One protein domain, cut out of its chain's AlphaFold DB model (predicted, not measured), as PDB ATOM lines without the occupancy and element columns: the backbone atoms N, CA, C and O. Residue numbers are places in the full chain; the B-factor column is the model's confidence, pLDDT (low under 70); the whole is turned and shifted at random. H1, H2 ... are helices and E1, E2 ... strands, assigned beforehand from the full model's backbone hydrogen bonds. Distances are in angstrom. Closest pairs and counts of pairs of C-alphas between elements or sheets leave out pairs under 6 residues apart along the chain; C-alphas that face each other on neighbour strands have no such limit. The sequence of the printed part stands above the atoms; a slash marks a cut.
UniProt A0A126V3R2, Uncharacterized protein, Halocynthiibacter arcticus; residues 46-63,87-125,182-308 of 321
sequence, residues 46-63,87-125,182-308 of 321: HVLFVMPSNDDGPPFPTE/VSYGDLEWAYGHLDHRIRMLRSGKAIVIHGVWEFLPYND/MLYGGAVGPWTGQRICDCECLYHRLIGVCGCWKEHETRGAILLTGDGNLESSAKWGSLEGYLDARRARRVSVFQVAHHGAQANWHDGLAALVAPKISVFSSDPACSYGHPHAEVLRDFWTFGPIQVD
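This is residues 46 to 63, 87 to 125 and 182 to 308 of the 321 residues of an uncharacterized protein of Halocynthiibacter arcticus (UniProt A0A126V3R2). One long, twisted seven-stranded sheet, E3 to E9, makes a wall, with the short helices H4 and H6 over one face of it and H2, H3 and H5 only grazing it. A thin arm, residues 188 to 220 with H1 near its tip, reaches far out from it; the small strand pair E1 and E2, with the loop of residues 94 to 102, lies toward the opposite end of the longest axis. The printed part has 184 residues, with six named helices and nine named strands in the order E1 E2 E3 E4 E5 H1 E6 H2 H3 E7 H4 H5 E8 H6 E9; the large sheet is mixed, the class is mixed, and under half of the residues are in named elements. It is only just loose, close to compact, with a radius of gyration of the C-alphas of 19.6 A, and spans 71 by 46 by 29 A.

Find C-alpha 47 at (95.305, 12.792, 7.446), where E1 (47 to 50) begins. Then come E2 (103 to 106), E3 (112 to 114), E4 (118 to 123, 16.5 A) and E5 (182 to 187, 17.1 A). Next find H1 (202 to 207), E6 (221 to 224), H2 (233 to 243, 15.0 A), H3 (245 to 248), E7 (251 to 255), H4 (257 to 260), H5 (269 to 273), E8 (277 to 281), H6 (293 to 299) and E9 (304 to 307), ending at (109.045, 13.842, -16.843).

Look across the sheet E3 E4 E5 E6 E7 E8 E9, whose edge strands are E3 and E9. E3 and E4 form a hairpin, N 114 to O 118 at 2.7 A; E4 and E5 are antiparallel, N 119 to O 186 at 2.8 A, as are E5 and E6, N 183 to O 224 at 2.8 A. E6 and E7 are parallel, N 252 to O 221 at 2.8 A, then E7 and E8, N 279 to O 254 at 2.8 A, and E8 and E9, N 305 to O 278 at 2.8 A. Three strand-helix-strand units, parallel neighbours joined through helices, have right-handed crossovers: E6, H2 H3, E7; E7, H4 H5, E8; E8, H6, E9. H6 lies over E8 at a height of 10.5 A over the sheet, on the same face as H4. H2, H3 and H5 only graze the sheet. H5 and H6 touch, closest at C-alphas 270 and 299, 5.3 A. H1 is not on the sheet. E1 and E2 are parallel, N 49 to O 104 at 2.8 A. H1, H2, H5 and H6 have every O i to N i+4 pair within hydrogen-bond range; H3 and H4 are too short for one.

The farthest C-alphas, of His 98 and Leu 202, are 71.0 A apart. Across the cuts, C-alphas 63 and 87 are 17.7 A apart, and 125 and 182 are 8.7 A apart. The links E5 to H1, H1 to E6 and E8 to H6 are long. Mean pLDDT of the printed part is 80.2; 52 residues are under 70, among them 87 to 105, 192 to 200 and 208 to 217.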
ATOM      1  N   HIS A  46      95.471  17.480   9.091       63.75
ATOM      2  CA  HIS A  46      94.660  16.288   8.862       63.75
ATOM      3  C   HIS A  46      95.316  15.235   7.961       63.75
ATOM      4  O   HIS A  46      95.937  15.543   6.946       63.75
ATOM      5  N   VAL A  47      95.083  13.965   8.301       67.50
ATOM      6  CA  VAL A  47      95.305  12.792   7.446       67.50
ATOM      7  C   VAL A  47      93.941  12.215   7.081       67.50
ATOM      8  O   VAL A  47      93.182  11.823   7.970       67.50
ATOM      9  N   LEU A  48      93.636  12.156   5.782       68.94
ATOM     10  CA  LEU A  48      92.347  11.692   5.264       68.94
ATOM     11  C   LEU A  48      92.441  10.268   4.700       68.94
ATOM     12  O   LEU A  48      93.249   9.990   3.815       68.94
ATOM     13  N   PHE A  49      91.583   9.382   5.197       67.38
ATOM     14  CA  PHE A  49      91.370   8.029   4.689       67.38
ATOM     15  C   PHE A  49      90.280   8.080   3.619       67.38
ATOM     16  O   PHE A  49      89.207   8.621   3.870       67.38
ATOM     17  N   VAL A  50      90.542   7.523   2.438       72.81
ATOM     18  CA  VAL A  50      89.592   7.515   1.319       72.81
ATOM     19  C   VAL A  50      89.028   6.110   1.163       72.81
ATOM     20  O   VAL A  50      89.782   5.161   0.950       72.81
ATOM     21  N   MET A  51      87.707   5.986   1.253       71.56
ATOM     22  CA  MET A  51      86.996   4.723   1.041       71.56
ATOM     23  C   MET A  51      86.817   4.416  -0.456       71.56
ATOM     24  O   MET A  51      86.968   5.322  -1.278       71.56
ATOM     25  N   PRO A  52      86.504   3.160  -0.835       77.94
ATOM     26  CA  PRO A  52      86.079   2.836  -2.197       77.94
ATOM     27  C   PRO A  52      84.968   3.775  -2.685       77.94
ATOM     28  O   PRO A  52      84.076   4.149  -1.919       77.94
ATOM     29  N   SER A  53      85.027   4.173  -3.954       81.81
ATOM     30  CA  SER A  53      84.126   5.161  -4.561       81.81
ATOM     31  C   SER A  53      82.773   4.554  -4.965       81.81
ATOM     32  O   SER A  53      82.345   4.690  -6.109       81.81
ATOM     33  N   ASN A  54      82.138   3.827  -4.041       71.12
ATOM     34  CA  ASN A  54      80.964   2.977  -4.286       71.12
ATOM     35  C   ASN A  54      79.666   3.753  -4.543       71.12
ATOM     36  O   ASN A  54      78.742   3.215  -5.153       71.12
ATOM     37  N   ASP A  55      79.587   4.992  -4.058       72.88
ATOM     38  CA  ASP A  55      78.429   5.862  -4.239       72.88
ATOM     39  C   ASP A  55      78.608   6.794  -5.440       72.88
ATOM     40  O   ASP A  55      79.718   6.987  -5.949       72.88
ATOM     41  N   ASP A  56      77.510   7.439  -5.846       75.19
ATOM     42  CA  ASP A  56      77.582   8.589  -6.740       75.19
ATOM     43  C   ASP A  56      78.593   9.599  -6.181       75.19
ATOM     44  O   ASP A  56      78.606   9.917  -4.984       75.19
ATOM     45  N   GLY A  57      79.472  10.099  -7.048       80.19
ATOM     46  CA  GLY A  57      80.448  11.087  -6.622       80.19
ATOM     47  C   GLY A  57      79.795  12.401  -6.193       80.19
ATOM     48  O   GLY A  57      78.594  12.623  -6.392       80.19
ATOM     49  N   PRO A  58      80.582  13.306  -5.589       82.88
ATOM     50  CA  PRO A  58      80.046  14.547  -5.057       82.88
ATOM     51  C   PRO A  58      79.332  15.327  -6.164       82.88
ATOM     52  O   PRO A  58      79.854  15.427  -7.285       82.88
ATOM     53  N   PRO A  59      78.161  15.925  -5.870       82.69
ATOM     54  CA  PRO A  59      77.405  16.663  -6.867       82.69
ATOM     55  C   PRO A  59      78.288  17.740  -7.490       82.69
ATOM     56  O   PRO A  59      79.142  18.335  -6.828       82.69
ATOM     57  N   PHE A  60      78.104  17.981  -8.783       81.19
ATOM     58  CA  PHE A  60      78.831  19.039  -9.462       81.19
ATOM     59  C   PHE A  60      78.411  20.407  -8.891       81.19
ATOM     60  O   PHE A  60      77.228  20.755  -8.991       81.19
ATOM     61  N   PRO A  61      79.335  21.199  -8.321       71.31
ATOM     62  CA  PRO A  61      79.012  22.511  -7.780       71.31
ATOM     63  C   PRO A  61      78.623  23.451  -8.925       71.31
ATOM     64  O   PRO A  61      79.421  23.739  -9.816       71.31
ATOM     65  N   THR A  62      77.375  23.915  -8.934       62.56
ATOM     66  CA  THR A  62      76.854  24.795  -9.992       62.56
ATOM     67  C   THR A  62      77.277  26.251  -9.831       62.56
ATOM     68  O   THR A  62      77.256  26.984 -10.815       62.56
ATOM     69  N   GLU A  63      77.724  26.658  -8.641       57.84
ATOM     70  CA  GLU A  63      78.222  28.004  -8.358       57.84
ATOM     71  C   GLU A  63      79.486  27.914  -7.491       57.84
ATOM     72  O   GLU A  63      79.515  27.122  -6.544       57.84
ATOM     73  N   VAL A  87      87.258  20.874   4.864       42.47
ATOM     74  CA  VAL A  87      86.372  19.722   4.964       42.47
ATOM     75  C   VAL A  87      85.377  20.001   6.075       42.47
ATOM     76  O   VAL A  87      85.769  20.265   7.210       42.47
ATOM     77  N   SER A  88      84.081  19.958   5.759       46.22
ATOM     78  CA  SER A  88      83.060  20.064   6.798       46.22
ATOM     79  C   SER A  88      83.260  18.924   7.789       46.22
ATOM     80  O   SER A  88      83.393  17.767   7.391       46.22
ATOM     81  N   TYR A  89      83.230  19.222   9.088       44.53
ATOM     82  CA  TYR A  89      83.317  18.201  10.138       44.53
ATOM     83  C   TYR A  89      82.241  17.110   9.974       44.53
ATOM     84  O   TYR A  89      82.420  15.973  10.403       44.53
ATOM     85  N   GLY A  90      81.127  17.447   9.311       45.09
ATOM     86  CA  GLY A  90      80.057  16.519   8.955       45.09
ATOM     87  C   GLY A  90      80.360  15.595   7.772       45.09
ATOM     88  O   GLY A  90      79.615  14.641   7.588       45.09
ATOM     89  N   ASP A  91      81.413  15.836   6.993       47.00
ATOM     90  CA  ASP A  91      81.856  14.996   5.867       47.00
ATOM     91  C   ASP A  91      82.959  14.005   6.267       47.00
ATOM     92  O   ASP A  91      83.397  13.188   5.452       47.00
ATOM     93  N   LEU A  92      83.381  14.060   7.531       50.81
ATOM     94  CA  LEU A  92      84.410  13.208   8.099       50.81
ATOM     95  C   LEU A  92      83.813  12.192   9.076       50.81
ATOM     96  O   LEU A  92      82.881  12.484   9.831       50.81
ATOM     97  N   GLU A  93      84.374  10.988   9.088       49.59
ATOM     98  CA  GLU A  93      84.142   9.992  10.134       49.59
ATOM     99  C   GLU A  93      85.417   9.751  10.937       49.59
ATOM    100  O   GLU A  93      86.540   9.921  10.452       49.59
ATOM    101  N   TRP A  94      85.246   9.382  12.203       46.50
ATOM    102  CA  TRP A  94      86.361   8.963  13.039       46.50
ATOM    103  C   TRP A  94      86.885   7.634  12.514       46.50
ATOM    104  O   TRP A  94      86.155   6.648  12.533       46.50
ATOM    105  N   ALA A  95      88.138   7.622  12.054       42.66
ATOM    106  CA  ALA A  95      88.694   6.443  11.407       42.66
ATOM    107  C   ALA A  95      88.719   5.248  12.371       42.66
ATOM    108  O   ALA A  95      88.280   4.184  11.974       42.66
ATOM    109  N   TYR A  96      89.127   5.421  13.637       38.00
ATOM    110  CA  TYR A  96      89.065   4.391  14.683       38.00
ATOM    111  C   TYR A  96      89.148   5.021  16.087       38.00
ATOM    112  O   TYR A  96      89.710   6.102  16.263       38.00
ATOM    113  N   GLY A  97      88.580   4.340  17.091       39.25
ATOM    114  CA  GLY A  97      88.507   4.795  18.485       39.25
ATOM    115  C   GLY A  97      89.849   5.250  19.080       39.25
ATOM    116  O   GLY A  97      90.889   4.651  18.833       39.25
ATOM    117  N   HIS A  98      89.793   6.320  19.879       37.81
ATOM    118  CA  HIS A  98      90.884   6.916  20.672       37.81
ATOM    119  C   HIS A  98      92.185   7.321  19.942       37.81
ATOM    120  O   HIS A  98      93.125   7.747  20.614       37.81
ATOM    121  N   LEU A  99      92.262   7.246  18.611       46.84
ATOM    122  CA  LEU A  99      93.423   7.714  17.847       46.84
ATOM    123  C   LEU A  99      93.400   9.234  17.615       46.84
ATOM    124  O   LEU A  99      92.348   9.871  17.644       46.84
ATOM    125  N   ASP A 100      94.605   9.776  17.418       54.47
ATOM    126  CA  ASP A 100      94.945  11.184  17.188       54.47
ATOM    127  C   ASP A 100      93.862  11.952  16.404       54.47
ATOM    128  O   ASP A 100      93.437  11.549  15.319       54.47
ATOM    129  N   HIS A 101      93.441  13.095  16.950       56.62
ATOM    130  CA  HIS A 101      92.425  13.980  16.382       56.62
ATOM    131  C   HIS A 101      92.791  14.547  15.003       56.62
ATOM    132  O   HIS A 101      91.950  15.213  14.405       56.62
ATOM    133  N   ARG A 102      93.974  14.266  14.464       61.69
ATOM    134  CA  ARG A 102      94.369  14.603  13.093       61.69
ATOM    135  C   ARG A 102      93.946  13.551  12.063       61.69
ATOM    136  O   ARG A 102      93.911  13.847  10.875       61.69
ATOM    137  N   ILE A 103      93.572  12.339  12.475       60.75
ATOM    138  CA  ILE A 103      93.193  11.259  11.552       60.75
ATOM    139  C   ILE A 103      91.677  11.246  11.323       60.75
ATOM    140  O   ILE A 103      90.885  11.204  12.272       60.75
ATOM    141  N   ARG A 104      91.251  11.281  10.059       66.44
ATOM    142  CA  ARG A 104      89.837  11.315   9.659       66.44
ATOM    143  C   ARG A 104      89.596  10.453   8.427       66.44
ATOM    144  O   ARG A 104      90.487  10.265   7.610       66.44
ATOM    145  N   MET A 105      88.378   9.953   8.278       68.56
ATOM    146  CA  MET A 105      87.919   9.267   7.075       68.56
ATOM    147  C   MET A 105      87.057  10.213   6.251       68.56
ATOM    148  O   MET A 105      86.102  10.775   6.778       68.56
ATOM    149  N   LEU A 106      87.394  10.400   4.978       73.94
ATOM    150  CA  LEU A 106      86.551  11.096   4.018       73.94
ATOM    151  C   LEU A 106      85.387  10.173   3.662       73.94
ATOM    152  O   LEU A 106      85.602   9.059   3.175       73.94
ATOM    153  N   ARG A 107      84.156  10.624   3.917       68.94
ATOM    154  CA  ARG A 107      82.973   9.856   3.523       68.94
ATOM    155  C   ARG A 107      82.943   9.651   2.010       68.94
ATOM    156  O   ARG A 107      83.358  10.517   1.241       68.94
ATOM    157  N   SER A 108      82.408   8.507   1.600       70.50
ATOM    158  CA  SER A 108      82.143   8.219   0.192       70.50
ATOM    159  C   SER A 108      81.278   9.325  -0.438       70.50
ATOM    160  O   SER A 108      80.452   9.952   0.231       70.50
ATOM    161  N   GLY A 109      81.538   9.624  -1.713       73.06
ATOM    162  CA  GLY A 109      80.850  10.686  -2.455       73.06
ATOM    163  C   GLY A 109      81.158  12.121  -1.997       73.06
ATOM    164  O   GLY A 109      80.395  13.033  -2.314       73.06
ATOM    165  N   LYS A 110      82.240  12.361  -1.240       81.12
ATOM    166  CA  LYS A 110      82.647  13.710  -0.803       81.12
ATOM    167  C   LYS A 110      83.897  14.213  -1.514       81.12
ATOM    168  O   LYS A 110      84.771  13.445  -1.899       81.12
ATOM    169  N   ALA A 111      83.966  15.535  -1.666       85.25
ATOM    170  CA  ALA A 111      85.124  16.252  -2.182       85.25
ATOM    171  C   ALA A 111      85.814  17.019  -1.050       85.25
ATOM    172  O   ALA A 111      85.170  17.452  -0.096       85.25
ATOM    173  N   ILE A 112      87.117  17.237  -1.196       85.69
ATOM    174  CA  ILE A 112      87.880  18.171  -0.364       85.69
ATOM    175  C   ILE A 112      87.850  19.517  -1.081       85.69
ATOM    176  O   ILE A 112      88.285  19.589  -2.228       85.69
ATOM    177  N   VAL A 113      87.349  20.577  -0.449       83.62
ATOM    178  CA  VAL A 113      87.147  21.871  -1.119       83.62
ATOM    179  C   VAL A 113      87.997  22.951  -0.465       83.62
ATOM    180  O   VAL A 113      87.812  23.305   0.692       83.62
ATOM    181  N   ILE A 114      88.907  23.538  -1.234       79.94
ATOM    182  CA  ILE A 114      89.769  24.632  -0.797       79.94
ATOM    183  C   ILE A 114      89.100  25.962  -1.147       79.94
ATOM    184  O   ILE A 114      88.905  26.283  -2.322       79.94
ATOM    185  N   HIS A 115      88.734  26.729  -0.116       76.25
ATOM    186  CA  HIS A 115      88.149  28.078  -0.209       76.25
ATOM    187  C   HIS A 115      86.961  28.217  -1.185       76.25
ATOM    188  O   HIS A 115      86.750  29.284  -1.759       76.25
ATOM    189  N   GLY A 116      86.210  27.139  -1.436       78.12
ATOM    190  CA  GLY A 116      85.101  27.137  -2.403       78.12
ATOM    191  C   GLY A 116      85.514  27.386  -3.861       78.12
ATOM    192  O   GLY A 116      84.653  27.623  -4.705       78.12
ATOM    193  N   VAL A 117      86.816  27.372  -4.173       79.62
ATOM    194  CA  VAL A 117      87.351  27.703  -5.509       79.62
ATOM    195  C   VAL A 117      88.028  26.520  -6.186       79.62
ATOM    196  O   VAL A 117      88.086  26.471  -7.414       79.62
ATOM    197  N   TRP A 118      88.513  25.561  -5.401       86.06
ATOM    198  CA  TRP A 118      89.203  24.375  -5.885       86.06
ATOM    199  C   TRP A 118      88.713  23.144  -5.134       86.06
ATOM    200  O   TRP A 118      88.507  23.208  -3.927       86.06
ATOM    201  N   GLU A 119      88.526  22.031  -5.826       90.88
ATOM    202  CA  GLU A 119      88.108  20.763  -5.240       90.88
ATOM    203  C   GLU A 119      89.091  19.647  -5.585       90.88
ATOM    204  O   GLU A 119      89.675  19.626  -6.671       90.88
ATOM    205  N   PHE A 120      89.246  18.704  -4.662       91.50
ATOM    206  CA  PHE A 120      89.919  17.435  -4.873       91.50
ATOM    207  C   PHE A 120      88.931  16.290  -4.686       91.50
ATOM    208  O   PHE A 120      88.234  16.216  -3.670       91.50
ATOM    209  N   LEU A 121      88.882  15.398  -5.671       92.62
ATOM    210  CA  LEU A 121      88.046  14.204  -5.667       92.62
ATOM    211  C   LEU A 121      88.962  12.982  -5.758       92.62
ATOM    212  O   LEU A 121      89.467  12.675  -6.846       92.62
ATOM    213  N   PRO A 122      89.231  12.318  -4.628       91.25
ATOM    214  CA  PRO A 122      89.955  11.060  -4.634       91.25
ATOM    215  C   PRO A 122      89.036   9.937  -5.148       91.25
ATOM    216  O   PRO A 122      87.855   9.893  -4.814       91.25
ATOM    217  N   TYR A 123      89.575   9.041  -5.970       91.06
ATOM    218  CA  TYR A 123      88.851   7.928  -6.578       91.06
ATOM    219  C   TYR A 123      89.583   6.610  -6.336       91.06
ATOM    220  O   TYR A 123      90.726   6.442  -6.767       91.06
ATOM    221  N   ASN A 124      88.890   5.679  -5.684       87.44
ATOM    222  CA  ASN A 124      89.286   4.282  -5.543       87.44
ATOM    223  C   ASN A 124      88.256   3.431  -6.278       87.44
ATOM    224  O   ASN A 124      87.063   3.538  -5.996       87.44
ATOM    225  N   ASP A 125      88.707   2.578  -7.196       87.44
ATOM    226  CA  ASP A 125      87.805   1.753  -7.995       87.44
ATOM    227  C   ASP A 125      86.936   0.848  -7.095       87.44
ATOM    228  O   ASP A 125      87.488   0.013  -6.373       87.44
ATOM    229  N   MET A 182      93.371   7.276  -7.644       94.44
ATOM    230  CA  MET A 182      93.399   8.377  -8.597       94.44
ATOM    231  C   MET A 182      92.904   9.654  -7.917       94.44
ATOM    232  O   MET A 182      92.103   9.612  -6.985       94.44
ATOM    233  N   LEU A 183      93.379  10.810  -8.366       95.06
ATOM    234  CA  LEU A 183      93.024  12.098  -7.788       95.06
ATOM    235  C   LEU A 183      92.684  13.095  -8.887       95.06
ATOM    236  O   LEU A 183      93.542  13.505  -9.669       95.06
ATOM    237  N   TYR A 184      91.432  13.530  -8.904       95.69
ATOM    238  CA  TYR A 184      91.041  14.730  -9.621       95.69
ATOM    239  C   TYR A 184      91.298  15.954  -8.742       95.69
ATOM    240  O   TYR A 184      90.986  15.945  -7.553       95.69
ATOM    241  N   GLY A 185      91.830  17.019  -9.333       94.06
ATOM    242  CA  GLY A 185      91.909  18.344  -8.729       94.06
ATOM    243  C   GLY A 185      91.453  19.387  -9.737       94.06
ATOM    244  O   GLY A 185      91.973  19.418 -10.851       94.06
ATOM    245  N   GLY A 186      90.503  20.246  -9.395       91.56
ATOM    246  CA  GLY A 186      89.989  21.207 -10.363       91.56
ATOM    247  C   GLY A 186      89.231  22.369  -9.760       91.56
ATOM    248  O   GLY A 186      88.886  22.390  -8.584       91.56
ATOM    249  N   ALA A 187      88.977  23.360 -10.602       87.88
ATOM    250  CA  ALA A 187      88.261  24.560 -10.215       87.88
ATOM    251  C   ALA A 187      86.749  24.307 -10.032       87.88
ATOM    252  O   ALA A 187      86.093  23.744 -10.917       87.88
ATOM    253  N   VAL A 188      86.195  24.784  -8.914       84.62
ATOM    254  CA  VAL A 188      84.775  24.662  -8.527       84.62
ATOM    255  C   VAL A 188      83.908  25.611  -9.355       84.62
ATOM    256  O   VAL A 188      84.229  26.791  -9.462       84.62
ATOM    257  N   GLY A 189      82.783  25.132  -9.895       73.75
ATOM    258  CA  GLY A 189      81.822  25.965 -10.630       73.75
ATOM    259  C   GLY A 189      82.160  26.164 -12.113       73.75
ATOM    260  O   GLY A 189      83.237  25.784 -12.569       73.75
ATOM    261  N   PRO A 190      81.236  26.682 -12.937       67.75
ATOM    262  CA  PRO A 190      81.493  26.958 -14.346       67.75
ATOM    263  C   PRO A 190      82.500  28.096 -14.524       67.75
ATOM    264  O   PRO A 190      82.199  29.251 -14.252       67.75
ATOM    265  N   TRP A 191      83.687  27.763 -15.035       70.94
ATOM    266  CA  TRP A 191      84.673  28.745 -15.478       70.94
ATOM    267  C   TRP A 191      84.598  28.851 -16.992       70.94
ATOM    268  O   TRP A 191      84.921  27.897 -17.706       70.94
ATOM    269  N   THR A 192      84.160  29.997 -17.499       64.44
ATOM    270  CA  THR A 192      84.190  30.288 -18.931       64.44
ATOM    271  C   THR A 192      85.506  30.965 -19.274       64.44
ATOM    272  O   THR A 192      85.965  31.890 -18.607       64.44
ATOM    273  N   GLY A 193      86.170  30.458 -20.303       59.41
ATOM    274  CA  GLY A 193      87.384  31.069 -20.814       59.41
ATOM    275  C   GLY A 193      87.003  32.213 -21.726       59.41
ATOM    276  O   GLY A 193      86.334  31.995 -22.739       59.41
ATOM    277  N   GLN A 194      87.463  33.423 -21.417       54.84
ATOM    278  CA  GLN A 194      87.436  34.502 -22.392       54.84
ATOM    279  C   GLN A 194      88.577  34.277 -23.377       54.84
ATOM    280  O   GLN A 194      89.754  34.407 -23.045       54.84
ATOM    281  N   ARG A 195      88.240  33.903 -24.611       54.22
ATOM    282  CA  ARG A 195      89.204  33.911 -25.707       54.22
ATOM    283  C   ARG A 195      88.918  35.133 -26.562       54.22
ATOM    284  O   ARG A 195      87.875  35.196 -27.209       54.22
ATOM    285  N   ILE A 196      89.841  36.094 -26.567       55.06
ATOM    286  CA  ILE A 196      89.803  37.198 -27.529       55.06
ATOM    287  C   ILE A 196      89.891  36.553 -28.915       55.06
ATOM    288  O   ILE A 196      90.851  35.841 -29.220       55.06
ATOM    289  N   CYS A 197      88.846  36.709 -29.727       57.25
ATOM    290  CA  CYS A 197      88.880  36.217 -31.096       57.25
ATOM    291  C   CYS A 197      89.872  37.061 -31.892       57.25
ATOM    292  O   CYS A 197      89.605  38.232 -32.134       57.25
ATOM    293  N   ASP A 198      90.962  36.453 -32.349       55.81
ATOM    294  CA  ASP A 198      91.970  37.099 -33.202       55.81
ATOM    295  C   ASP A 198      91.539  37.102 -34.685       55.81
ATOM    296  O   ASP A 198      92.304  36.851 -35.612       55.81
ATOM    297  N   CYS A 199      90.236  37.271 -34.915       67.06
ATOM    298  CA  CYS A 199      89.625  37.201 -36.230       67.06
ATOM    299  C   CYS A 199      89.497  38.594 -36.844       67.06
ATOM    300  O   CYS A 199      88.856  39.477 -36.280       67.06
ATOM    301  N   GLU A 200      89.978  38.760 -38.076       69.19
ATOM    302  CA  GLU A 200      89.820  39.998 -38.856       69.19
ATOM    303  C   GLU A 200      88.407  40.173 -39.452       69.19
ATOM    304  O   GLU A 200      88.222  40.775 -40.511       69.19
ATOM    305  N   CYS A 201      87.368  39.622 -38.818       72.94
ATOM    306  CA  CYS A 201      86.020  39.771 -39.350       72.94
ATOM    307  C   CYS A 201      85.504  41.202 -39.126       72.94
ATOM    308  O   CYS A 201      85.793  41.859 -38.122       72.94
ATOM    309  N   LEU A 202      84.691  41.681 -40.071       69.88
ATOM    310  CA  LEU A 202      84.167  43.051 -40.071       69.88
ATOM    311  C   LEU A 202      83.409  43.391 -38.773       69.88
ATOM    312  O   LEU A 202      83.524  44.503 -38.266       69.88
ATOM    313  N   TYR A 203      82.679  42.418 -38.218       69.31
ATOM    314  CA  TYR A 203      81.945  42.573 -36.961       69.31
ATOM    315  C   TYR A 203      82.885  42.824 -35.775       69.31
ATOM    316  O   TYR A 203      82.688  43.793 -35.048       69.31
ATOM    317  N   HIS A 204      83.966  42.051 -35.628       74.75
ATOM    318  CA  HIS A 204      84.908  42.252 -34.521       74.75
ATOM    319  C   HIS A 204      85.562  43.641 -34.586       74.75
ATOM    320  O   HIS A 204      85.660  44.330 -33.573       74.75
ATOM    321  N   ARG A 205      85.927  44.096 -35.791       70.81
ATOM    322  CA  ARG A 205      86.559  45.406 -36.008       70.81
ATOM    323  C   ARG A 205      85.631  46.597 -35.738       70.81
ATOM    324  O   ARG A 205      86.121  47.656 -35.360       70.81
ATOM    325  N   LEU A 206      84.324  46.453 -35.973       71.00
ATOM    326  CA  LEU A 206      83.364  47.563 -35.880       71.00
ATOM    327  C   LEU A 206      82.674  47.678 -34.519       71.00
ATOM    328  O   LEU A 206      82.415  48.793 -34.078       71.00
ATOM    329  N   ILE A 207      82.344  46.554 -33.880       71.44
ATOM    330  CA  ILE A 207      81.522  46.539 -32.657       71.44
ATOM    331  C   ILE A 207      82.216  45.874 -31.462       71.44
ATOM    332  O   ILE A 207      81.616  45.769 -30.399       71.44
ATOM    333  N   GLY A 208      83.464  45.410 -31.615       62.75
ATOM    334  CA  GLY A 208      84.225  44.750 -30.545       62.75
ATOM    335  C   GLY A 208      83.700  43.362 -30.154       62.75
ATOM    336  O   GLY A 208      84.207  42.755 -29.217       62.75
ATOM    337  N   VAL A 209      82.694  42.843 -30.867       59.44
ATOM    338  CA  VAL A 209      82.067  41.538 -30.623       59.44
ATOM    339  C   VAL A 209      81.793  40.814 -31.948       59.44
ATOM    340  O   VAL A 209      81.492  41.429 -32.968       59.44
ATOM    341  N   CYS A 210      81.907  39.486 -31.959       64.50
ATOM    342  CA  CYS A 210      81.591  38.626 -33.110       64.50
ATOM    343  C   CYS A 210      80.902  37.342 -32.615       64.50
ATOM    344  O   CYS A 210      81.266  36.838 -31.563       64.50
ATOM    345  N   GLY A 211      80.031  36.703 -33.409       57.28
ATOM    346  CA  GLY A 211      79.569  35.319 -33.148       57.28
ATOM    347  C   GLY A 211      80.682  34.246 -33.160       57.28
ATOM    348  O   GLY A 211      80.431  33.067 -32.940       57.28
ATOM    349  N   CYS A 212      81.919  34.663 -33.426       61.19
ATOM    350  CA  CYS A 212      83.159  33.922 -33.255       61.19
ATOM    351  C   CYS A 212      83.533  33.724 -31.774       61.19
ATOM    352  O   CYS A 212      84.374  32.880 -31.464       61.19
ATOM    353  N   TRP A 213      82.968  34.544 -30.878       54.75
ATOM    354  CA  TRP A 213      83.088  34.380 -29.437       54.75
ATOM    355  C   TRP A 213      82.421  33.063 -29.065       54.75
ATOM    356  O   TRP A 213      81.199  32.948 -29.024       54.75
ATOM    357  N   LYS A 214      83.238  32.042 -28.844       52.81
ATOM    358  CA  LYS A 214      82.789  30.816 -28.211       52.81
ATOM    359  C   LYS A 214      83.211  30.906 -26.759       52.81
ATOM    360  O   LYS A 214      84.408  30.916 -26.475       52.81
ATOM    361  N   GLU A 215      82.232  30.964 -25.862       52.56
ATOM    362  CA  GLU A 215      82.453  30.549 -24.483       52.56
ATOM    363  C   GLU A 215      82.934  29.103 -24.543       52.56
ATOM    364  O   GLU A 215      82.188  28.175 -24.860       52.56
ATOM    365  N   HIS A 216      84.232  28.924 -24.349       58.56
ATOM    366  CA  HIS A 216      84.792  27.608 -24.151       58.56
ATOM    367  C   HIS A 216      84.844  27.380 -22.651       58.56
ATOM    368  O   HIS A 216      85.365  28.216 -21.914       58.56
ATOM    369  N   GLU A 217      84.308  26.249 -22.203       65.81
ATOM    370  CA  GLU A 217      84.523  25.793 -20.838       65.81
ATOM    371  C   GLU A 217      86.038  25.737 -20.581       65.81
ATOM    372  O   GLU A 217      86.792  25.073 -21.308       65.81
ATOM    373  N   THR A 218      86.507  26.504 -19.596       72.69
ATOM    374  CA  THR A 218      87.919  26.526 -19.235       72.69
ATOM    375  C   THR A 218      88.271  25.178 -18.640       72.69
ATOM    376  O   THR A 218      87.799  24.791 -17.572       72.69
ATOM    377  N   ARG A 219      89.160  24.464 -19.326       84.00
ATOM    378  CA  ARG A 219      89.823  23.292 -18.764       84.00
ATOM    379  C   ARG A 219      90.831  23.758 -17.728       84.00
ATOM    380  O   ARG A 219      91.888  24.280 -18.090       84.00
ATOM    381  N   GLY A 220      90.453  23.610 -16.466       86.50
ATOM    382  CA  GLY A 220      91.218  24.029 -15.298       86.50
ATOM    383  C   GLY A 220      91.417  22.903 -14.289       86.50
ATOM    384  O   GLY A 220      91.551  23.188 -13.107       86.50
ATOM    385  N   ALA A 221      91.383  21.644 -14.733       91.88
ATOM    386  CA  ALA A 221      91.565  20.494 -13.857       91.88
ATOM    387  C   ALA A 221      92.797  19.657 -14.217       91.88
ATOM    388  O   ALA A 221      93.260  19.646 -15.363       91.88
ATOM    389  N   ILE A 222      93.297  18.937 -13.223       95.56
ATOM    390  CA  ILE A 222      94.313  17.902 -13.323       95.56
ATOM    391  C   ILE A 222      93.706  16.568 -12.887       95.56
ATOM    392  O   ILE A 222      92.948  16.512 -11.921       95.56
ATOM    393  N   LEU A 223      94.036  15.500 -13.606       97.44
ATOM    394  CA  LEU A 223      93.720  14.133 -13.209       97.44
ATOM    395  C   LEU A 223      95.030  13.361 -13.049       97.44
ATOM    396  O   LEU A 223      95.746  13.125 -14.023       97.44
ATOM    397  N   LEU A 224      95.345  13.020 -11.802       97.12
ATOM    398  CA  LEU A 224      96.508  12.240 -11.402       97.12
ATOM    399  C   LEU A 224      96.082  10.784 -11.259       97.12
ATOM    400  O   LEU A 224      95.262  10.459 -10.405       97.12
ATOM    401  N   THR A 225      96.608   9.914 -12.109       95.88
ATOM    402  CA  THR A 225      96.201   8.503 -12.150       95.88
ATOM    403  C   THR A 225      97.157   7.593 -11.388       95.88
ATOM    404  O   THR A 225      96.778   6.469 -11.072       95.88
ATOM    405  N   GLY A 226      98.375   8.057 -11.070       92.25
ATOM    406  CA  GLY A 226      99.411   7.213 -10.475       92.25
ATOM    407  C   GLY A 226      99.622   5.937 -11.296       92.25
ATOM    408  O   GLY A 226      99.748   5.995 -12.518       92.25
ATOM    409  N   ASP A 227      99.587   4.788 -10.625       91.00
ATOM    410  CA  ASP A 227      99.641   3.461 -11.252       91.00
ATOM    411  C   ASP A 227      98.252   2.863 -11.508       91.00
ATOM    412  O   ASP A 227      98.118   1.662 -11.715       91.00
ATOM    413  N   GLY A 228      97.199   3.680 -11.482       90.88
ATOM    414  CA  GLY A 228      95.824   3.229 -11.641       90.88
ATOM    415  C   GLY A 228      95.565   2.481 -12.944       90.88
ATOM    416  O   GLY A 228      96.238   2.666 -13.957       90.88
ATOM    417  N   ASN A 229      94.577   1.594 -12.919       92.25
ATOM    418  CA  ASN A 229      94.254   0.759 -14.067       92.25
ATOM    419  C   ASN A 229      93.099   1.356 -14.890       92.25
ATOM    420  O   ASN A 229      91.957   1.394 -14.434       92.25
ATOM    421  N   LEU A 230      93.397   1.780 -16.120       95.88
ATOM    422  CA  LEU A 230      92.429   2.239 -17.118       95.88
ATOM    423  C   LEU A 230      92.461   1.349 -18.374       95.88
ATOM    424  O   LEU A 230      92.225   1.832 -19.478       95.88
ATOM    425  N   GLU A 231      92.723   0.045 -18.227       95.19
ATOM    426  CA  GLU A 231      92.837  -0.930 -19.332       95.19
ATOM    427  C   GLU A 231      91.529  -1.235 -20.082       95.19
ATOM    428  O   GLU A 231      91.508  -2.033 -21.019       95.19
ATOM    429  N   SER A 232      90.405  -0.635 -19.684       95.50
ATOM    430  CA  SER A 232      89.133  -0.825 -20.377       95.50
ATOM    431  C   SER A 232      88.253   0.416 -20.338       95.50
ATOM    432  O   SER A 232      88.292   1.210 -19.395       95.50
ATOM    433  N   SER A 233      87.371   0.537 -21.330       95.31
ATOM    434  CA  SER A 233      86.373   1.610 -21.365       95.31
ATOM    435  C   SER A 233      85.402   1.549 -20.181       95.31
ATOM    436  O   SER A 233      84.865   2.579 -19.792       95.31
ATOM    437  N   ALA A 234      85.205   0.372 -19.573       94.94
ATOM    438  CA  ALA A 234      84.411   0.228 -18.355       94.94
ATOM    439  C   ALA A 234      85.082   0.915 -17.153       94.94
ATOM    440  O   ALA A 234      84.413   1.650 -16.434       94.94
ATOM    441  N   LYS A 235      86.403   0.750 -16.978       94.88
ATOM    442  CA  LYS A 235      87.176   1.433 -15.922       94.88
ATOM    443  C   LYS A 235      87.114   2.954 -16.080       94.88
ATOM    444  O   LYS A 235      86.859   3.662 -15.111       94.88
ATOM    445  N   TRP A 236      87.267   3.454 -17.313       96.06
ATOM    446  CA  TRP A 236      87.061   4.879 -17.595       96.06
ATOM    447  C   TRP A 236      85.625   5.325 -17.296       96.06
ATOM    448  O   TRP A 236      85.438   6.351 -16.655       96.06
ATOM    449  N   GLY A 237      84.619   4.551 -17.712       95.12
ATOM    450  CA  GLY A 237      83.212   4.866 -17.460       95.12
ATOM    451  C   GLY A 237      82.875   4.966 -15.971       95.12
ATOM    452  O   GLY A 237      82.155   5.879 -15.577       95.12
ATOM    453  N   SER A 238      83.436   4.089 -15.133       94.19
ATOM    454  CA  SER A 238      83.288   4.166 -13.674       94.19
ATOM    455  C   SER A 238      83.921   5.437 -13.099       94.19
ATOM    456  O   SER A 238      83.289   6.124 -12.298       94.19
ATOM    457  N   LEU A 239      85.139   5.782 -13.531       95.19
ATOM    458  CA  LEU A 239      85.812   7.014 -13.111       95.19
ATOM    459  C   LEU A 239      85.048   8.265 -13.569       95.19
ATOM    460  O   LEU A 239      84.811   9.167 -12.772       95.19
ATOM    461  N   GLU A 240      84.643   8.333 -14.838       95.19
ATOM    462  CA  GLU A 240      83.881   9.460 -15.385       95.19
ATOM    463  C   GLU A 240      82.521   9.609 -14.695       95.19
ATOM    464  O   GLU A 240      82.118  10.728 -14.370       95.19
ATOM    465  N   GLY A 241      81.835   8.492 -14.442       93.25
ATOM    466  CA  GLY A 241      80.579   8.462 -13.700       93.25
ATOM    467  C   GLY A 241      80.740   9.043 -12.298       93.25
ATOM    468  O   GLY A 241      79.983   9.935 -11.923       93.25
ATOM    469  N   TYR A 242      81.776   8.616 -11.569       93.31
ATOM    470  CA  TYR A 242      82.086   9.152 -10.244       93.31
ATOM    471  C   TYR A 242      82.455  10.640 -10.287       93.31
ATOM    472  O   TYR A 242      81.987  11.431  -9.476       93.31
ATOM    473  N   LEU A 243      83.270  11.071 -11.250       92.31
ATOM    474  CA  LEU A 243      83.657  12.479 -11.348       92.31
ATOM    475  C   LEU A 243      82.498  13.398 -11.763       92.31
ATOM    476  O   LEU A 243      82.561  14.596 -11.485       92.31
ATOM    477  N   ASP A 244      81.448  12.866 -12.391       90.69
ATOM    478  CA  ASP A 244      80.547  13.584 -13.295       90.69
ATOM    479  C   ASP A 244      81.266  14.003 -14.593       90.69
ATOM    480  O   ASP A 244      82.350  14.599 -14.593       90.69
ATOM    481  N   ALA A 245      80.620  13.752 -15.735       89.06
ATOM    482  CA  ALA A 245      81.172  14.042 -17.060       89.06
ATOM    483  C   ALA A 245      81.591  15.517 -17.244       89.06
ATOM    484  O   ALA A 245      82.466  15.826 -18.056       89.06
ATOM    485  N   ARG A 246      80.995  16.461 -16.500       87.88
ATOM    486  CA  ARG A 246      81.411  17.875 -16.501       87.88
ATOM    487  C   ARG A 246      82.813  18.058 -15.925       87.88
ATOM    488  O   ARG A 246      83.584  18.829 -16.489       87.88
ATOM    489  N   ARG A 247      83.178  17.346 -14.852       91.00
ATOM    490  CA  ARG A 247      84.540  17.391 -14.296       91.00
ATOM    491  C   ARG A 247      85.533  16.714 -15.225       91.00
ATOM    492  O   ARG A 247      86.578  17.299 -15.505       91.00
ATOM    493  N   ALA A 248      85.179  15.544 -15.762       92.12
ATOM    494  CA  ALA A 248      86.029  14.804 -16.695       92.12
ATOM    495  C   ALA A 248      86.407  15.652 -17.927       92.12
ATOM    496  O   ALA A 248      87.584  15.786 -18.256       92.12
ATOM    497  N   ARG A 249      85.443  16.359 -18.538       89.19
ATOM    498  CA  ARG A 249      85.694  17.245 -19.699       89.19
ATOM    499  C   ARG A 249      86.615  18.441 -19.419       89.19
ATOM    500  O   ARG A 249      87.137  19.048 -20.363       89.19
ATOM    501  N   ARG A 250      86.809  18.800 -18.145       89.69
ATOM    502  CA  ARG A 250      87.659  19.922 -17.709       89.69
ATOM    503  C   ARG A 250      89.110  19.542 -17.485       89.69
ATOM    504  O   ARG A 250      89.918  20.443 -17.231       89.69
ATOM    505  N   VAL A 251      89.444  18.256 -17.571       93.50
ATOM    506  CA  VAL A 251      90.818  17.779 -17.438       93.50
ATOM    507  C   VAL A 251      91.681  18.458 -18.504       93.50
ATOM    508  O   VAL A 251      91.516  18.291 -19.710       93.50
ATOM    509  N   SER A 252      92.575  19.318 -18.032       93.38
ATOM    510  CA  SER A 252      93.562  20.034 -18.832       93.38
ATOM    511  C   SER A 252      94.877  19.268 -18.835       93.38
ATOM    512  O   SER A 252      95.491  19.114 -19.888       93.38
ATOM    513  N   VAL A 253      95.270  18.762 -17.665       96.25
ATOM    514  CA  VAL A 253      96.476  17.961 -17.463       96.25
ATOM    515  C   VAL A 253      96.058  16.559 -17.046       96.25
ATOM    516  O   VAL A 253      95.342  16.395 -16.060       96.25
ATOM    517  N   PHE A 254      96.509  15.553 -17.782       97.88
ATOM    518  CA  PHE A 254      96.267  14.151 -17.468       97.88
ATOM    519  C   PHE A 254      97.599  13.450 -17.233       97.88
ATOM    520  O   PHE A 254      98.436  13.411 -18.132       97.88
ATOM    521  N   GLN A 255      97.808  12.901 -16.041       97.62
ATOM    522  CA  GLN A 255      98.916  11.979 -15.818       97.62
ATOM    523  C   GLN A 255      98.556  10.644 -16.472       97.62
ATOM    524  O   GLN A 255      97.529  10.052 -16.140       97.62
ATOM    525  N   VAL A 256      99.385  10.173 -17.400       97.50
ATOM    526  CA  VAL A 256      99.204   8.863 -18.028       97.50
ATOM    527  C   VAL A 256      99.591   7.785 -17.025       97.50
ATOM    528  O   VAL A 256     100.668   7.841 -16.430       97.50
ATOM    529  N   ALA A 257      98.690   6.823 -16.840       95.56
ATOM    530  CA  ALA A 257      98.817   5.810 -15.812       95.56
ATOM    531  C   ALA A 257     100.073   4.950 -15.981       95.56
ATOM    532  O   ALA A 257     100.478   4.623 -17.103       95.56
ATOM    533  N   HIS A 258     100.660   4.578 -14.845       93.38
ATOM    534  CA  HIS A 258     101.756   3.624 -14.726       93.38
ATOM    535  C   HIS A 258     102.870   3.856 -15.750       93.38
ATOM    536  O   HIS A 258     103.201   2.991 -16.561       93.38
ATOM    537  N   HIS A 259     103.400   5.081 -15.774       93.31
ATOM    538  CA  HIS A 259     104.519   5.472 -16.639       93.31
ATOM    539  C   HIS A 259     104.236   5.357 -18.158       93.31
ATOM    540  O   HIS A 259     105.156   5.491 -18.967       93.31
ATOM    541  N   GLY A 260     102.984   5.124 -18.575       94.50
ATOM    542  CA  GLY A 260     102.620   4.799 -19.959       94.50
ATOM    543  C   GLY A 260     102.679   3.303 -20.288       94.50
ATOM    544  O   GLY A 260     103.039   2.932 -21.410       94.50
ATOM    545  N   ALA A 261     102.369   2.432 -19.327       93.19
ATOM    546  CA  ALA A 261     102.265   0.994 -19.543       93.19
ATOM    547  C   ALA A 261     101.011   0.618 -20.353       93.19
ATOM    548  O   ALA A 261      99.899   1.010 -20.004       93.19
ATOM    549  N   GLN A 262     101.168  -0.218 -21.388       94.38
ATOM    550  CA  GLN A 262     100.035  -0.705 -22.193       94.38
ATOM    551  C   GLN A 262      99.006  -1.497 -21.370       94.38
ATOM    552  O   GLN A 262      97.829  -1.492 -21.699       94.38
ATOM    553  N   ALA A 263      99.439  -2.151 -20.286       92.50
ATOM    554  CA  ALA A 263      98.578  -2.962 -19.426       92.50
ATOM    555  C   ALA A 263      97.662  -2.127 -18.510       92.50
ATOM    556  O   ALA A 263      96.786  -2.682 -17.866       92.50
ATOM    557  N   ASN A 264      97.862  -0.808 -18.441       94.62
ATOM    558  CA  ASN A 264      97.058   0.115 -17.634       94.62
ATOM    559  C   ASN A 264      96.208   1.054 -18.508       94.62
ATOM    560  O   ASN A 264      95.636   2.023 -18.007       94.62
ATOM    561  N   TRP A 265      96.155   0.801 -19.815       97.12
ATOM    562  CA  TRP A 265      95.587   1.683 -20.832       97.12
ATOM    563  C   TRP A 265      94.735   0.885 -21.825       97.12
ATOM    564  O   TRP A 265      94.941  -0.311 -22.012       97.12
ATOM    565  N   HIS A 266      93.789   1.553 -22.484       97.75
ATOM    566  CA  HIS A 266      93.060   0.998 -23.622       97.75
ATOM    567  C   HIS A 266      93.020   1.968 -24.798       97.75
ATOM    568  O   HIS A 266      93.031   3.185 -24.612       97.75
ATOM    569  N   ASP A 267      92.903   1.409 -26.003       97.75
ATOM    570  CA  ASP A 267      92.822   2.167 -27.252       97.75
ATOM    571  C   ASP A 267      91.701   3.213 -27.231       97.75
ATOM    572  O   ASP A 267      90.554   2.912 -26.895       97.75
ATOM    573  N   GLY A 268      92.050   4.456 -27.577       97.25
ATOM    574  CA  GLY A 268      91.134   5.592 -27.586       97.25
ATOM    575  C   GLY A 268      90.931   6.285 -26.235       97.25
ATOM    576  O   GLY A 268      90.175   7.262 -26.185       97.25
ATOM    577  N   LEU A 269      91.606   5.863 -25.155       98.06
ATOM    578  CA  LEU A 269      91.529   6.543 -23.855       98.06
ATOM    579  C   LEU A 269      91.881   8.032 -23.979       98.06
ATOM    580  O   LEU A 269      91.200   8.878 -23.397       98.06
ATOM    581  N   ALA A 270      92.903   8.374 -24.768       97.50
ATOM    582  CA  ALA A 270      93.308   9.760 -24.956       97.50
ATOM    583  C   ALA A 270      92.197  10.619 -25.580       97.50
ATOM    584  O   ALA A 270      92.039  11.779 -25.205       97.50
ATOM    585  N   ALA A 271      91.383  10.053 -26.477       96.19
ATOM    586  CA  ALA A 271      90.243  10.743 -27.077       96.19
ATOM    587  C   ALA A 271      89.062  10.911 -26.107       96.19
ATOM    588  O   ALA A 271      88.341  11.904 -26.206       96.19
ATOM    589  N   LEU A 272      88.879   9.973 -25.172       95.44
ATOM    590  CA  LEU A 272      87.860  10.062 -24.121       95.44
ATOM    591  C   LEU A 272      88.207  11.146 -23.097       95.44
ATOM    592  O   LEU A 272      87.381  12.006 -22.797       95.44
ATOM    593  N   VAL A 273      89.450  11.147 -22.607       95.25
ATOM    594  CA  VAL A 273      89.933  12.167 -21.662       95.25
ATOM    595  C   VAL A 273      90.082  13.522 -22.363       95.25
ATOM    596  O   VAL A 273      89.774  14.573 -21.801       95.25
ATOM    597  N   ALA A 274      90.576  13.495 -23.601       94.81
ATOM    598  CA  ALA A 274      90.898  14.639 -24.442       94.81
ATOM    599  C   ALA A 274      91.650  15.763 -23.704       94.81
ATOM    600  O   ALA A 274      91.197  16.908 -23.771       94.81
ATOM    601  N   PRO A 275      92.770  15.507 -22.997       95.50
ATOM    602  CA  PRO A 275      93.446  16.536 -22.211       95.50
ATOM    603  C   PRO A 275      94.129  17.577 -23.112       95.50
ATOM    604  O   PRO A 275      94.295  17.376 -24.312       95.50
ATOM    605  N   LYS A 276      94.540  18.724 -22.560       93.12
ATOM    606  CA  LYS A 276      95.439  19.639 -23.296       93.12
ATOM    607  C   LYS A 276      96.879  19.131 -23.278       93.12
ATOM    608  O   LYS A 276      97.609  19.351 -24.240       93.12
ATOM    609  N   ILE A 277      97.271  18.529 -22.158       95.94
ATOM    610  CA  ILE A 277      98.615  18.036 -21.877       95.94
ATOM    611  C   ILE A 277      98.486  16.656 -21.239       95.94
ATOM    612  O   ILE A 277      97.717  16.472 -20.292       95.94
ATOM    613  N   SER A 278      99.270  15.708 -21.735       97.88
ATOM    614  CA  SER A 278      99.415  14.370 -21.171       97.88
ATOM    615  C   SER A 278     100.821  14.221 -20.604       97.88
ATOM    616  O   SER A 278     101.799  14.542 -21.271       97.88
ATOM    617  N   VAL A 279     100.932  13.791 -19.350       97.38
ATOM    618  CA  VAL A 279     102.208  13.709 -18.636       97.38
ATOM    619  C   VAL A 279     102.569  12.251 -18.411       97.38
ATOM    620  O   VAL A 279     101.843  11.524 -17.737       97.38
ATOM    621  N   PHE A 280     103.708  11.838 -18.950       96.06
ATOM    622  CA  PHE A 280     104.307  10.528 -18.744       96.06
ATOM    623  C   PHE A 280     105.403  10.665 -17.693       96.06
ATOM    624  O   PHE A 280     106.468  11.210 -17.969       96.06
ATOM    625  N   SER A 281     105.138  10.207 -16.473       93.12
ATOM    626  CA  SER A 281     106.167  10.122 -15.436       93.12
ATOM    627  C   SER A 281     107.030   8.899 -15.723       93.12
ATOM    628  O   SER A 281     106.682   7.827 -15.266       93.12
ATOM    629  N   SER A 282     108.085   8.996 -16.519       89.44
ATOM    630  CA  SER A 282     108.901   7.843 -16.909       89.44
ATOM    631  C   SER A 282     110.337   8.261 -17.184       89.44
ATOM    632  O   SER A 282     110.579   9.224 -17.907       89.44
ATOM    633  N   ASP A 283     111.291   7.508 -16.635       83.69
ATOM    634  CA  ASP A 283     112.717   7.741 -16.861       83.69
ATOM    635  C   ASP A 283     113.145   7.133 -18.212       83.69
ATOM    636  O   ASP A 283     113.160   5.904 -18.348       83.69
ATOM    637  N   PRO A 284     113.510   7.954 -19.217       73.12
ATOM    638  CA  PRO A 284     113.929   7.462 -20.528       73.12
ATOM    639  C   PRO A 284     115.257   6.689 -20.495       73.12
ATOM    640  O   PRO A 284     115.569   5.985 -21.458       73.12
ATOM    641  N   ALA A 285     116.049   6.816 -19.426       71.69
ATOM    642  CA  ALA A 285     117.312   6.110 -19.240       71.69
ATOM    643  C   ALA A 285     117.162   4.777 -18.484       71.69
ATOM    644  O   ALA A 285     118.110   3.988 -18.459       71.69
ATOM    645  N   CYS A 286     116.000   4.500 -17.880       64.81
ATOM    646  CA  CYS A 286     115.804   3.324 -17.038       64.81
ATOM    647  C   CYS A 286     115.259   2.114 -17.819       64.81
ATOM    648  O   CYS A 286     114.427   2.225 -18.717       64.81
ATOM    649  N   SER A 287     115.724   0.913 -17.459       56.06
ATOM    650  CA  SER A 287     115.467  -0.333 -18.198       56.06
ATOM    651  C   SER A 287     114.071  -0.933 -18.002       56.06
ATOM    652  O   SER A 287     113.747  -1.917 -18.663       56.06
ATOM    653  N   TYR A 288     113.250  -0.380 -17.105       62.31
ATOM    654  CA  TYR A 288     111.921  -0.917 -16.775       62.31
ATOM    655  C   TYR A 288     110.865  -0.699 -17.873       62.31
ATOM    656  O   TYR A 288     109.761  -1.223 -17.770       62.31
ATOM    657  N   GLY A 289     111.229  -0.029 -18.972       68.56
ATOM    658  CA  GLY A 289     110.557  -0.213 -20.255       68.56
ATOM    659  C   GLY A 289     109.146   0.356 -20.330       68.56
ATOM    660  O   GLY A 289     108.254  -0.340 -20.786       68.56
ATOM    661  N   HIS A 290     108.947   1.621 -19.967       81.81
ATOM    662  CA  HIS A 290     107.775   2.438 -20.315       81.81
ATOM    663  C   HIS A 290     108.272   3.856 -20.666       81.81
ATOM    664  O   HIS A 290     109.336   4.243 -20.178       81.81
ATOM    665  N   PRO A 291     107.568   4.645 -21.500       92.06
ATOM    666  CA  PRO A 291     106.224   4.426 -22.042       92.06
ATOM    667  C   PRO A 291     106.198   3.520 -23.286       92.06
ATOM    668  O   PRO A 291     107.135   3.505 -24.082       92.06
ATOM    669  N   HIS A 292     105.106   2.770 -23.473       93.38
ATOM    670  CA  HIS A 292     104.896   1.939 -24.666       93.38
ATOM    671  C   HIS A 292     104.499   2.777 -25.893       93.38
ATOM    672  O   HIS A 292     103.811   3.795 -25.783       93.38
ATOM    673  N   ALA A 293     104.902   2.330 -27.088       94.12
ATOM    674  CA  ALA A 293     104.741   3.089 -28.331       94.12
ATOM    675  C   ALA A 293     103.271   3.316 -28.726       94.12
ATOM    676  O   ALA A 293     102.932   4.367 -29.267       94.12
ATOM    677  N   GLU A 294     102.395   2.346 -28.477       96.44
ATOM    678  CA  GLU A 294     100.953   2.450 -28.699       96.44
ATOM    679  C   GLU A 294     100.295   3.480 -27.777       96.44
ATOM    680  O   GLU A 294      99.522   4.303 -28.261       96.44
ATOM    681  N   VAL A 295     100.687   3.521 -26.500       97.44
ATOM    682  CA  VAL A 295     100.185   4.514 -25.539       97.44
ATOM    683  C   VAL A 295     100.662   5.914 -25.932       97.44
ATOM    684  O   VAL A 295      99.869   6.850 -26.001       97.44
ATOM    685  N   LEU A 296     101.945   6.066 -26.281       96.06
ATOM    686  CA  LEU A 296     102.476   7.328 -26.808       96.06
ATOM    687  C   LEU A 296     101.726   7.797 -28.060       96.06
ATOM    688  O   LEU A 296     101.493   8.993 -28.226       96.06
ATOM    689  N   ARG A 297     101.363   6.868 -28.951       97.50
ATOM    690  CA  ARG A 297     100.644   7.182 -30.189       97.50
ATOM    691  C   ARG A 297      99.234   7.690 -29.911       97.50
ATOM    692  O   ARG A 297      98.832   8.654 -30.556       97.50
ATOM    693  N   ASP A 298      98.521   7.077 -28.969       98.38
ATOM    694  CA  ASP A 298      97.175   7.509 -28.570       98.38
ATOM    695  C   ASP A 298      97.194   8.942 -28.015       98.38
ATOM    696  O   ASP A 298      96.401   9.795 -28.410       98.38
ATOM    697  N   PHE A 299      98.190   9.260 -27.184       98.12
ATOM    698  CA  PHE A 299      98.334  10.585 -26.573       98.12
ATOM    699  C   PHE A 299      99.087  11.619 -27.428       98.12
ATOM    700  O   PHE A 299      99.205  12.776 -27.024       98.12
ATOM    701  N   TRP A 300      99.567  11.256 -28.623       96.88
ATOM    702  CA  TRP A 300     100.475  12.087 -29.429       96.88
ATOM    703  C   TRP A 300      99.917  13.479 -29.755       96.88
ATOM    704  O   TRP A 300     100.647  14.470 -29.789       96.88
ATOM    705  N   THR A 301      98.608  13.571 -29.985       96.62
ATOM    706  CA  THR A 301      97.917  14.823 -30.329       96.62
ATOM    707  C   THR A 301      97.506  15.649 -29.107       96.62
ATOM    708  O   THR A 301      97.007  16.762 -29.267       96.62
ATOM    709  N   PHE A 302      97.752  15.145 -27.895       96.44
ATOM    710  CA  PHE A 302      97.331  15.744 -26.627       96.44
ATOM    711  C   PHE A 302      98.518  16.243 -25.796       96.44
ATOM    712  O   PHE A 302      98.562  16.060 -24.578       96.44
ATOM    713  N   GLY A 303      99.501  16.850 -26.468       95.19
ATOM    714  CA  GLY A 303     100.659  17.492 -25.842       95.19
ATOM    715  C   GLY A 303     101.416  16.574 -24.878       95.19
ATOM    716  O   GLY A 303     101.444  16.886 -23.686       95.19
ATOM    717  N   PRO A 304     101.980  15.446 -25.352       96.44
ATOM    718  CA  PRO A 304     102.709  14.523 -24.495       96.44
ATOM    719  C   PRO A 304     103.984  15.181 -23.954       96.44
ATOM    720  O   PRO A 304     104.800  15.710 -24.712       96.44
ATOM    721  N   ILE A 305     104.157  15.134 -22.636       95.06
ATOM    722  CA  ILE A 305     105.342  15.597 -21.914       95.06
ATOM    723  C   ILE A 305     105.848  14.437 -21.070       95.06
ATOM    724  O   ILE A 305     105.110  13.899 -20.249       95.06
ATOM    725  N   GLN A 306     107.109  14.066 -21.255       93.31
ATOM    726  CA  GLN A 306     107.776  13.084 -20.410       93.31
ATOM    727  C   GLN A 306     108.539  13.804 -19.291       93.31
ATOM    728  O   GLN A 306     109.200  14.808 -19.551       93.31
ATOM    729  N   VAL A 307     108.399  13.317 -18.058       92.44
ATOM    730  CA  VAL A 307     109.045  13.842 -16.843       92.44
ATOM    731  C   VAL A 307     109.671  12.697 -16.054       92.44
ATOM    732  O   VAL A 307     109.193  11.566 -16.127       92.44
ATOM    733  N   ASP A 308     110.696  12.989 -15.264       88.56
ATOM    734  CA  ASP A 308     111.439  12.007 -14.467       88.56
ATOM    735  C   ASP A 308     111.898  12.611 -13.124       88.56
ATOM    736  O   ASP A 308     111.364  13.619 -12.662       88.56
TER     737      ASP A 308